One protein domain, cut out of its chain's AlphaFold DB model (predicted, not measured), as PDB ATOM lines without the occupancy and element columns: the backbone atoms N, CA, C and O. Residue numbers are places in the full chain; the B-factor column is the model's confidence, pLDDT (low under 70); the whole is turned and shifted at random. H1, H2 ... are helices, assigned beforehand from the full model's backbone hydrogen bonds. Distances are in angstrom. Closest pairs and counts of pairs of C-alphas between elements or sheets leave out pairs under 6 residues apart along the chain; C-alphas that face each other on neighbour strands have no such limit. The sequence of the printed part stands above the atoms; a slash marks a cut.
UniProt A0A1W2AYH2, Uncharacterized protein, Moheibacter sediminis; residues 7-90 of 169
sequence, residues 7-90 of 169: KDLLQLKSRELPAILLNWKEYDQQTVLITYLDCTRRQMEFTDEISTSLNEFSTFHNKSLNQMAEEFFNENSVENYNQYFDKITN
ATOM      1  N   LYS A   7      44.979 -37.668   3.857       70.31
ATOM      2  CA  LYS A   7      45.070 -38.972   3.176       70.31
ATOM      3  C   LYS A   7      45.171 -40.140   4.154       70.31
ATOM      4  O   LYS A   7      44.562 -41.175   3.904       70.31
ATOM      5  N   ASP A   8      45.891 -39.962   5.257       72.19
ATOM      6  CA  ASP A   8      46.009 -40.981   6.301       72.19
ATOM      7  C   ASP A   8      44.685 -41.138   7.052       72.19
ATOM      8  O   ASP A   8      44.262 -42.259   7.320       72.19
ATOM      9  N   LEU A   9      43.993 -40.027   7.335       73.44
ATOM     10  CA  LEU A   9      42.681 -40.025   7.990       73.44
ATOM     11  C   LEU A   9      41.590 -40.676   7.123       73.44
ATOM     12  O   LEU A   9      40.702 -41.346   7.646       73.44
ATOM     13  N   LEU A  10      41.677 -40.546   5.797       69.06
ATOM     14  CA  LEU A  10      40.746 -41.190   4.864       69.06
ATOM     15  C   LEU A  10      40.897 -42.711   4.804       69.06
ATOM     16  O   LEU A  10      39.929 -43.398   4.483       69.06
ATOM     17  N   GLN A  11      42.086 -43.235   5.107       70.50
ATOM     18  CA  GLN A  11      42.337 -44.677   5.162       70.50
ATOM     19  C   GLN A  11      41.913 -45.305   6.495       70.50
ATOM     20  O   GLN A  11      41.773 -46.527   6.573       70.50
ATOM     21  N   LEU A  12      41.699 -44.490   7.534       72.75
ATOM     22  CA  LEU A  12      41.216 -44.969   8.823       72.75
ATOM     23  C   LEU A  12      39.773 -45.461   8.712       72.75
ATOM     24  O   LEU A  12      38.921 -44.877   8.030       72.75
ATOM     25  N   LYS A  13      39.475 -46.539   9.437       64.56
ATOM     26  CA  LYS A  13      38.099 -47.037   9.544       64.56
ATOM     27  C   LYS A  13      37.255 -46.002  10.287       64.56
ATOM     28  O   LYS A  13      37.740 -45.351  11.205       64.56
ATOM     29  N   SER A  14      35.956 -45.907   9.986       66.31
ATOM     30  CA  SER A  14      35.055 -44.932  10.635       66.31
ATOM     31  C   SER A  14      35.035 -45.009  12.172       66.31
ATOM     32  O   SER A  14      34.672 -44.041  12.820       66.31
ATOM     33  N   ARG A  15      35.448 -46.134  12.775       68.06
ATOM     34  CA  ARG A  15      35.556 -46.301  14.238       68.06
ATOM     35  C   ARG A  15      36.818 -45.681  14.854       68.06
ATOM     36  O   ARG A  15      36.878 -45.532  16.066       68.06
ATOM     37  N   GLU A  16      37.819 -45.341  14.049       78.81
ATOM     38  CA  GLU A  16      39.125 -44.848  14.512       78.81
ATOM     39  C   GLU A  16      39.188 -43.311  14.558       78.81
ATOM     40  O   GLU A  16      39.975 -42.758  15.321       78.81
ATOM     41  N   LEU A  17      38.326 -42.611  13.807       82.50
ATOM     42  CA  LEU A  17      38.231 -41.144  13.830       82.50
ATOM     43  C   LEU A  17      37.772 -40.593  15.197       82.50
ATOM     44  O   LEU A  17      38.419 -39.677  15.708       82.50
ATOM     45  N   PRO A  18      36.742 -41.158  15.862       85.12
ATOM     46  CA  PRO A  18      36.333 -40.704  17.192       85.12
ATOM     47  C   PRO A  18      37.435 -40.843  18.246       85.12
ATOM     48  O   PRO A  18      37.559 -40.001  19.132       85.12
ATOM     49  N   ALA A  19      38.283 -41.870  18.126       86.44
ATOM     50  CA  ALA A  19      39.393 -42.089  19.049       86.44
ATOM     51  C   ALA A  19      40.460 -40.986  18.962       86.44
ATOM     52  O   ALA A  19      41.107 -40.684  19.965       86.44
ATOM     53  N   ILE A  20      40.639 -40.367  17.789       86.62
ATOM     54  CA  ILE A  20      41.530 -39.210  17.620       86.62
ATOM     55  C   ILE A  20      40.957 -37.993  18.349       86.62
ATOM     56  O   ILE A  20      41.707 -37.293  19.026       86.62
ATOM     57  N   LEU A  21      39.641 -37.771  18.260       90.12
ATOM     58  CA  LEU A  21      38.978 -36.658  18.946       90.12
ATOM     59  C   LEU A  21      39.044 -36.809  20.469       90.12
ATOM     60  O   LEU A  21      39.372 -35.849  21.154       90.12
ATOM     61  N   LEU A  22      38.822 -38.020  20.993       90.88
ATOM     62  CA  LEU A  22      38.932 -38.299  22.431       90.88
ATOM     63  C   LEU A  22      40.357 -38.107  22.969       90.88
ATOM     64  O   LEU A  22      40.537 -37.661  24.099       90.88
ATOM     65  N   ASN A  23      41.370 -38.418  22.157       90.75
ATOM     66  CA  ASN A  23      42.782 -38.323  22.533       90.75
ATOM     67  C   ASN A  23      43.476 -37.111  21.892       90.75
ATOM     68  O   ASN A  23      44.667 -37.180  21.579       90.75
ATOM     69  N   TRP A  24      42.760 -35.999  21.686       91.12
ATOM     70  CA  TRP A  24      43.246 -34.846  20.912       91.12
ATOM     71  C   TRP A  24      44.595 -34.297  21.392       91.12
ATOM     72  O   TRP A  24      45.388 -33.844  20.576       91.12
ATOM     73  N   LYS A  25      44.901 -34.395  22.694       90.44
ATOM     74  CA  LYS A  25      46.168 -33.935  23.297       90.44
ATOM     75  C   LYS A  25      47.403 -34.631  22.713       90.44
ATOM     76  O   LYS A  25      48.509 -34.103  22.800       90.44
ATOM     77  N   GLU A  26      47.238 -35.813  22.121       89.06
ATOM     78  CA  GLU A  26      48.329 -36.532  21.459       89.06
ATOM     79  C   GLU A  26      48.610 -36.036  20.035       89.06
ATOM     80  O   GLU A  26      49.689 -36.311  19.494       89.06
ATOM     81  N   TYR A  27      47.664 -35.323  19.425       88.75
ATOM     82  CA  TYR A  27      47.667 -34.932  18.018       88.75
ATOM     83  C   TYR A  27      47.835 -33.424  17.865       88.75
ATOM     84  O   TYR A  27      47.526 -32.661  18.772       88.75
ATOM     85  N   ASP A  28      48.358 -32.982  16.725       89.25
ATOM     86  CA  ASP A  28      48.410 -31.558  16.398       89.25
ATOM     87  C   ASP A  28      47.014 -30.976  16.118       89.25
ATOM     88  O   ASP A  28      46.071 -31.687  15.760       89.25
ATOM     89  N   GLN A  29      46.902 -29.651  16.253       88.44
ATOM     90  CA  GLN A  29      45.648 -28.916  16.082       88.44
ATOM     91  C   GLN A  29      44.999 -29.181  14.715       88.44
ATOM     92  O   GLN A  29      43.781 -29.347  14.645       88.44
ATOM     93  N   GLN A  30      45.791 -29.257  13.636       87.56
ATOM     94  CA  GLN A  30      45.254 -29.478  12.292       87.56
ATOM     95  C   GLN A  30      44.697 -30.896  12.151       87.56
ATOM     96  O   GLN A  30      43.597 -31.054  11.627       87.56
ATOM     97  N   THR A  31      45.383 -31.923  12.664       88.56
ATOM     98  CA  THR A  31      44.860 -33.303  12.654       88.56
ATOM     99  C   THR A  31      43.519 -33.410  13.382       88.56
ATOM    100  O   THR A  31      42.583 -34.022  12.860       88.56
ATOM    101  N   VAL A  32      43.398 -32.807  14.569       90.00
ATOM    102  CA  VAL A  32      42.152 -32.826  15.359       90.00
ATOM    103  C   VAL A  32      41.033 -32.107  14.605       90.00
ATOM    104  O   VAL A  32      39.936 -32.649  14.461       90.00
ATOM    105  N   LEU A  33      41.327 -30.930  14.049       91.19
ATOM    106  CA  LEU A  33      40.367 -30.128  13.295       91.19
ATOM    107  C   LEU A  33      39.894 -30.836  12.017       91.19
ATOM    108  O   LEU A  33      38.694 -30.929  11.773       91.19
ATOM    109  N   ILE A  34      40.813 -31.393  11.223       89.75
ATOM    110  CA  ILE A  34      40.480 -32.147  10.007       89.75
ATOM    111  C   ILE A  34      39.631 -33.374  10.356       89.75
ATOM    112  O   ILE A  34      38.677 -33.677   9.640       89.75
ATOM    113  N   THR A  35      39.948 -34.061  11.458       90.06
ATOM    114  CA  THR A  35      39.166 -35.210  11.938       90.06
ATOM    115  C   THR A  35      37.746 -34.790  12.312       90.06
ATOM    116  O   THR A  35      36.789 -35.443  11.904       90.06
ATOM    117  N   TYR A  36      37.588 -33.681  13.038       91.69
ATOM    118  CA  TYR A  36      36.278 -33.135  13.398       91.69
ATOM    119  C   TYR A  36      35.445 -32.782  12.155       91.69
ATOM    120  O   TYR A  36      34.274 -33.168  12.054       91.69
ATOM    121  N   LEU A  37      36.059 -32.103  11.184       89.81
ATOM    122  CA  LEU A  37      35.404 -31.721   9.935       89.81
ATOM    123  C   LEU A  37      35.000 -32.950   9.104       89.81
ATOM    124  O   LEU A  37      33.897 -32.977   8.555       89.81
ATOM    125  N   ASP A  38      35.833 -33.996   9.057       87.06
ATOM    126  CA  ASP A  38      35.491 -35.233   8.348       87.06
ATOM    127  C   ASP A  38      34.365 -36.013   9.039       87.06
ATOM    128  O   ASP A  38      33.451 -36.483   8.362       87.06
ATOM    129  N   CYS A  39      34.375 -36.110  10.374       88.12
ATOM    130  CA  CYS A  39      33.276 -36.710  11.140       88.12
ATOM    131  C   CYS A  39      31.948 -35.990  10.868       88.12
ATOM    132  O   CYS A  39      30.932 -36.636  10.611       88.12
ATOM    133  N   THR A  40      31.979 -34.654  10.845       88.06
ATOM    134  CA  THR A  40      30.807 -33.815  10.552       88.06
ATOM    135  C   THR A  40      30.314 -34.033   9.120       88.06
ATOM    136  O   THR A  40      29.124 -34.255   8.900       88.06
ATOM    137  N   ARG A  41      31.221 -34.059   8.133       86.31
ATOM    138  CA  ARG A  41      30.890 -34.343   6.725       86.31
ATOM    139  C   ARG A  41      30.252 -35.724   6.547       86.31
ATOM    140  O   ARG A  41      29.338 -35.879   5.742       86.31
ATOM    141  N   ARG A  42      30.727 -36.725   7.294       84.81
ATOM    142  CA  ARG A  42      30.192 -38.098   7.302       84.81
ATOM    143  C   ARG A  42      28.897 -38.246   8.114       84.81
ATOM    144  O   ARG A  42      28.397 -39.363   8.196       84.81
ATOM    145  N   GLN A  43      28.372 -37.162   8.697       85.50
ATOM    146  CA  GLN A  43      27.187 -37.162   9.566       85.50
ATOM    147  C   GLN A  43      27.310 -38.158  10.731       85.50
ATOM    148  O   GLN A  43      26.361 -38.855  11.078       85.50
ATOM    149  N   MET A  44      28.508 -38.269  11.311       85.12
ATOM    150  CA  MET A  44      28.733 -39.135  12.464       85.12
ATOM    151  C   MET A  44      28.116 -38.518  13.719       85.12
ATOM    152  O   MET A  44      28.307 -37.333  13.986       85.12
ATOM    153  N   GLU A  45      27.419 -39.330  14.510       84.50
ATOM    154  CA  GLU A  45      26.916 -38.900  15.812       84.50
ATOM    155  C   GLU A  45      28.078 -38.731  16.799       84.50
ATOM    156  O   GLU A  45      28.906 -39.632  16.977       84.50
ATOM    157  N   PHE A  46      28.140 -37.566  17.443       86.44
ATOM    158  CA  PHE A  46      29.085 -37.309  18.520       86.44
ATOM    159  C   PHE A  46      28.465 -37.732  19.846       86.44
ATOM    160  O   PHE A  46      27.407 -37.241  20.231       86.44
ATOM    161  N   THR A  47      29.141 -38.631  20.557       89.62
ATOM    162  CA  THR A  47      28.782 -38.964  21.936       89.62
ATOM    163  C   THR A  47      29.068 -37.780  22.867       89.62
ATOM    164  O   THR A  47      29.839 -36.873  22.529       89.62
ATOM    165  N   ASP A  48      28.493 -37.804  24.069       90.25
ATOM    166  CA  ASP A  48      28.728 -36.775  25.092       90.25
ATOM    167  C   ASP A  48      30.216 -36.648  25.458       90.25
ATOM    168  O   ASP A  48      30.731 -35.545  25.653       90.25
ATOM    169  N   GLU A  49      30.940 -37.772  25.480       89.94
ATOM    170  CA  GLU A  49      32.384 -37.807  25.731       89.94
ATOM    171  C   GLU A  49      33.170 -37.048  24.654       89.94
ATOM    172  O   GLU A  49      34.036 -36.232  24.970       89.94
ATOM    173  N   ILE A  50      32.843 -37.266  23.375       90.94
ATOM    174  CA  ILE A  50      33.503 -36.571  22.262       90.94
ATOM    175  C   ILE A  50      33.167 -35.084  22.300       90.94
ATOM    176  O   ILE A  50      34.053 -34.251  22.124       90.94
ATOM    177  N   SER A  51      31.907 -34.742  22.572       90.81
ATOM    178  CA  SER A  51      31.460 -33.351  22.679       90.81
ATOM    179  C   SER A  51      32.189 -32.612  23.804       90.81
ATOM    180  O   SER A  51      32.652 -31.488  23.617       90.81
ATOM    181  N   THR A  52      32.378 -33.272  24.950       93.38
ATOM    182  CA  THR A  52      33.172 -32.748  26.071       93.38
ATOM    183  C   THR A  52      34.627 -32.536  25.657       93.38
ATOM    184  O   THR A  52      35.179 -31.458  25.866       93.38
ATOM    185  N   SER A  53      35.226 -33.522  24.990       92.38
ATOM    186  CA  SER A  53      36.611 -33.456  24.517       92.38
ATOM    187  C   SER A  53      36.843 -32.321  23.507       92.38
ATOM    188  O   SER A  53      37.829 -31.588  23.591       92.38
ATOM    189  N   LEU A  54      35.895 -32.110  22.590       92.50
ATOM    190  CA  LEU A  54      35.910 -31.008  21.625       92.50
ATOM    191  C   LEU A  54      35.754 -29.635  22.297       92.50
ATOM    192  O   LEU A  54      36.413 -28.675  21.892       92.50
ATOM    193  N   ASN A  55      34.928 -29.539  23.341       92.81
ATOM    194  CA  ASN A  55      34.800 -28.320  24.141       92.81
ATOM    195  C   ASN A  55      36.090 -28.011  24.916       92.81
ATOM    196  O   ASN A  55      36.517 -26.855  24.957       92.81
ATOM    197  N   GLU A  56      36.750 -29.027  25.484       94.25
ATOM    198  CA  GLU A  56      38.072 -28.869  26.101       94.25
ATOM    199  C   GLU A  56      39.108 -28.376  25.087       94.25
ATOM    200  O   GLU A  56      39.842 -27.433  25.375       94.25
ATOM    201  N   PHE A  57      39.142 -28.972  23.893       93.56
ATOM    202  CA  PHE A  57      40.024 -28.556  22.803       93.56
ATOM    203  C   PHE A  57      39.786 -27.091  22.402       93.56
ATOM    204  O   PHE A  57      40.728 -26.303  22.328       93.56
ATOM    205  N   SER A  58      38.524 -26.693  22.217       92.69
ATOM    206  CA  SER A  58      38.152 -25.307  21.907       92.69
ATOM    207  C   SER A  58      38.575 -24.329  23.013       92.69
ATOM    208  O   SER A  58      39.125 -23.262  22.729       92.69
ATOM    209  N   THR A  59      38.390 -24.717  24.277       93.69
ATOM    210  CA  THR A  59      38.784 -23.910  25.440       93.69
ATOM    211  C   THR A  59      40.304 -23.772  25.534       93.69
ATOM    212  O   THR A  59      40.810 -22.678  25.770       93.69
ATOM    213  N   PHE A  60      41.046 -24.857  25.294       93.38
ATOM    214  CA  PHE A  60      42.509 -24.871  25.323       93.38
ATOM    215  C   PHE A  60      43.125 -23.923  24.287       93.38
ATOM    216  O   PHE A  60      44.097 -23.230  24.581       93.38
ATOM    217  N   HIS A  61      42.539 -23.858  23.090       90.31
ATOM    218  CA  HIS A  61      42.986 -22.958  22.025       90.31
ATOM    219  C   HIS A  61      42.385 -21.548  22.112       90.31
ATOM    220  O   HIS A  61      42.744 -20.692  21.304       90.31
ATOM    221  N   ASN A  62      41.494 -21.291  23.079       93.19
ATOM    222  CA  ASN A  62      40.754 -20.035  23.241       93.19
ATOM    223  C   ASN A  62      40.067 -19.561  21.943       93.19
ATOM    224  O   ASN A  62      40.010 -18.368  21.641       93.19
ATOM    225  N   LYS A  63      39.586 -20.516  21.143       92.88
ATOM    226  CA  LYS A  63      38.915 -20.291  19.859       92.88
ATOM    227  C   LYS A  63      37.812 -21.316  19.684       92.88
ATOM    228  O   LYS A  63      37.970 -22.478  20.058       92.88
ATOM    229  N   SER A  64      36.704 -20.913  19.074       92.94
ATOM    230  CA  SER A  64      35.669 -21.868  18.669       92.94
ATOM    231  C   SER A  64      36.165 -22.769  17.531       92.94
ATOM    232  O   SER A  64      37.021 -22.373  16.737       92.94
ATOM    233  N   LEU A  65      35.595 -23.974  17.414       90.25
ATOM    234  CA  LEU A  65      35.874 -24.883  16.290       90.25
ATOM    235  C   LEU A  65      35.612 -24.219  14.932       90.25
ATOM    236  O   LEU A  65      36.387 -24.418  14.002       90.25
ATOM    237  N   ASN A  66      34.570 -23.387  14.838       90.38
ATOM    238  CA  ASN A  66      34.231 -22.658  13.615       90.38
ATOM    239  C   ASN A  66      35.298 -21.621  13.251       90.38
ATOM    240  O   ASN A  66      35.735 -21.587  12.110       90.38
ATOM    241  N   GLN A  67      35.782 -20.837  14.221       91.38
ATOM    242  CA  GLN A  67      36.873 -19.883  13.984       91.38
ATOM    243  C   GLN A  67      38.158 -20.591  13.543       91.38
ATOM    244  O   GLN A  67      38.818 -20.152  12.608       91.38
ATOM    245  N   MET A  68      38.498 -21.719  14.176       92.56
ATOM    246  CA  MET A  68      39.656 -22.519  13.764       92.56
ATOM    247  C   MET A  68      39.476 -23.111  12.359       92.56
ATOM    248  O   MET A  68      40.441 -23.179  11.601       92.56
ATOM    249  N   ALA A  69      38.258 -23.518  11.993       90.88
ATOM    250  CA  ALA A  69      37.946 -23.993  10.648       90.88
ATOM    251  C   ALA A  69      38.080 -22.876   9.602       90.88
ATOM    252  O   ALA A  69      38.693 -23.103   8.565       90.88
ATOM    253  N   GLU A  70      37.578 -21.671   9.881       91.25
ATOM    254  CA  GLU A  70      37.727 -20.504   9.000       91.25
ATOM    255  C   GLU A  70      39.201 -20.143   8.770       91.25
ATOM    256  O   GLU A  70      39.619 -19.958   7.627       91.25
ATOM    257  N   GLU A  71      40.011 -20.097   9.831       91.44
ATOM    258  CA  GLU A  71      41.461 -19.882   9.728       91.44
ATOM    259  C   GLU A  71      42.121 -20.954   8.852       91.44
ATOM    260  O   GLU A  71      42.841 -20.634   7.907       91.44
ATOM    261  N   PHE A  72      41.797 -22.224   9.102       91.69
ATOM    262  CA  PHE A  72      42.307 -23.349   8.326       91.69
ATOM    263  C   PHE A  72      41.924 -23.269   6.841       91.69
ATOM    264  O   PHE A  72      42.744 -23.563   5.967       91.69
ATOM    265  N   PHE A  73      40.689 -22.871   6.532       92.19
ATOM    266  CA  PHE A  73      40.218 -22.726   5.157       92.19
ATOM    267  C   PHE A  73      40.935 -21.583   4.430       92.19
ATOM    268  O   PHE A  73      41.414 -21.774   3.308       92.19
ATOM    269  N   ASN A  74      41.112 -20.449   5.106       90.12
ATOM    270  CA  ASN A  74      41.857 -19.307   4.584       90.12
ATOM    271  C   ASN A  74      43.323 -19.666   4.292       90.12
ATOM    272  O   ASN A  74      43.813 -19.401   3.192       90.12
ATOM    273  N   GLU A  75      44.002 -20.341   5.225       89.25
ATOM    274  CA  GLU A  75      45.384 -20.815   5.048       89.25
ATOM    275  C   GLU A  75      45.535 -21.754   3.843       89.25
ATOM    276  O   GLU A  75      46.539 -21.716   3.132       89.25
ATOM    277  N   ASN A  76      44.521 -22.581   3.577       85.62
ATOM    278  CA  ASN A  76      44.537 -23.555   2.485       85.62
ATOM    279  C   ASN A  76      43.944 -23.030   1.169       85.62
ATOM    280  O   ASN A  76      43.913 -23.780   0.181       85.62
ATOM    281  N   SER A  77      43.512 -21.764   1.134       88.75
ATOM    282  CA  SER A  77      42.844 -21.130  -0.011       88.75
ATOM    283  C   SER A  77      41.645 -21.947  -0.510       88.75
ATOM    284  O   SER A  77      41.555 -22.281  -1.693       88.75
ATOM    285  N   VAL A  78      40.769 -22.339   0.413       87.88
ATOM    286  CA  VAL A  78      39.504 -23.038   0.140       87.88
ATOM    287  C   VAL A  78      38.373 -22.349   0.901       87.88
ATOM    288  O   VAL A  78      38.622 -21.717   1.916       87.88
ATOM    289  N   GLU A  79      37.131 -22.459   0.437       85.56
ATOM    290  CA  GLU A  79      35.983 -21.818   1.104       85.56
ATOM    291  C   GLU A  79      35.340 -22.716   2.166       85.56
ATOM    292  O   GLU A  79      34.677 -22.241   3.084       85.56
ATOM    293  N   ASN A  80      35.477 -24.035   2.021       88.44
ATOM    294  CA  ASN A  80      34.869 -25.007   2.921       88.44
ATOM    295  C   ASN A  80      35.598 -26.354   2.881       88.44
ATOM    296  O   ASN A  80      36.451 -26.622   2.027       88.44
ATOM    297  N   TYR A  81      35.212 -27.241   3.801       86.38
ATOM    298  CA  TYR A  81      35.825 -28.558   3.922       86.38
ATOM    299  C   TYR A  81      35.619 -29.451   2.690       86.38
ATOM    300  O   TYR A  81      36.510 -30.234   2.374       86.38
ATOM    301  N   ASN A  82      34.506 -29.327   1.959       86.38
ATOM    302  CA  ASN A  82      34.289 -30.124   0.745       86.38
ATOM    303  C   ASN A  82      35.291 -29.741  -0.351       86.38
ATOM    304  O   ASN A  82      35.909 -30.622  -0.940       86.38
ATOM    305  N   GLN A  83      35.542 -28.445  -0.555       83.81
ATOM    306  CA  GLN A  83      36.578 -27.983  -1.486       83.81
ATOM    307  C   GLN A  83      37.978 -28.441  -1.063       83.81
ATOM    308  O   GLN A  83      38.775 -28.858  -1.903       83.81
ATOM    309  N   TYR A  84      38.285 -28.406   0.239       85.75
ATOM    310  CA  TYR A  84      39.543 -28.943   0.761       85.75
ATOM    311  C   TYR A  84      39.673 -30.451   0.513       85.75
ATOM    312  O   TYR A  84      40.700 -30.922   0.023       85.75
ATOM    313  N   PHE A  85      38.616 -31.208   0.802       85.94
ATOM    314  CA  PHE A  85      38.552 -32.643   0.563       85.94
ATOM    315  C   PHE A  85      38.775 -32.967  -0.917       85.94
ATOM    316  O   PHE A  85      39.620 -33.807  -1.235       85.94
ATOM    317  N   ASP A  86      38.089 -32.271  -1.823       82.50
ATOM    318  CA  ASP A  86      38.220 -32.458  -3.270       82.50
ATOM    319  C   ASP A  86      39.624 -32.110  -3.766       82.50
ATOM    320  O   ASP A  86      40.224 -32.895  -4.497       82.50
ATOM    321  N   LYS A  87      40.207 -30.998  -3.303       81.31
ATOM    322  CA  LYS A  87      41.579 -30.585  -3.645       81.31
ATOM    323  C   LYS A  87      42.616 -31.664  -3.314       81.31
ATOM    324  O   LYS A  87      43.586 -31.836  -4.051       81.31
ATOM    325  N   ILE A  88      42.422 -32.393  -2.214       80.69
ATOM    326  CA  ILE A  88      43.359 -33.422  -1.741       80.69
ATOM    327  C   ILE A  88      43.078 -34.807  -2.344       80.69
ATOM    328  O   ILE A  88      44.021 -35.559  -2.615       80.69
ATOM    329  N   THR A  89      41.806 -35.165  -2.536       72.88
ATOM    330  CA  THR A  89      41.390 -36.490  -3.035       72.88
ATOM    331  C   THR A  89      41.381 -36.575  -4.554       72.88
ATOM    332  O   THR A  89      41.796 -37.590  -5.116       72.88
ATOM    333  N   ASN A  90      40.987 -35.489  -5.210       68.06
ATOM    334  CA  ASN A  90      40.931 -35.331  -6.653       68.06
ATOM    335  C   ASN A  90      41.860 -34.184  -7.067       68.06
ATOM    336  O   ASN A  90      41.382 -33.146  -7.532       68.06
TER     337      ASN A  90
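What this domain is: This is residues 7 to 90 of the 169 residues of an uncharacterized protein of Moheibacter sediminis (UniProt A0A1W2AYH2). One helix, H3, forms the core, and the other five helices, H1, H2, H4, H5 and H6, make a loose ring round it that brings H6 back near H1. The helices that touch are crossed. The printed part has 84 residues with six named helices, H1 to H6 in order along the chain, and no named strand; the class is all helix. The whole is compact and rounded, with a radius of gyration of the C-alphas of 12.3 A and spans of 33 by 30 by 22 A.

How they stand to each other: H1, residues 7 to 11, is close to but not clearly touching H3, residues 29 to 41; their closest C-alphas, of Leu 9 and Thr 35, are 7.2 A apart. H2, residues 17 to 22, touches H3 at a steep tilt of 53 degrees, opposite ways, with the closest C-alphas, of Leu 21 and Val 32, 6.1 A apart. H4, residues 48 to 60, touches H2 with residues 49 to 54 alone; the closest C-alphas are those of Leu 22 and Ile 50, 5.7 A. H3 and H4 are near each other. H3 touches H5, residues 65 to 75, with residues 30 to 33 alone, only just about perpendicular at 73 degrees; the closest C-alphas are those of Leu 33 and Ala 69, 7.1 A. H6, residues 81 to 89, is close to but not clearly touching H1, with the closest C-alphas, of Lys 7 and Ile 88, 7.6 A apart. In all six helices every O i to N i+4 pair is within hydrogen-bond range.

Where its parts are: H1 begins at C-alpha 7, (45.070, -38.972, 3.176). From first to last C-alpha H3 measures 18.3 A, H4 18.2 A and H5 15.3 A. H6 ends at C-alpha 89, (41.390, -36.490, -3.035).

The domain as a whole: The C-alphas farthest apart, of Thr 59 and Asn 90, are 34.1 A apart. The printed part has no cut, and no link is long. Mean pLDDT of the printed part is 86.4; residues 10, 13 to 15 and 90 are under 70.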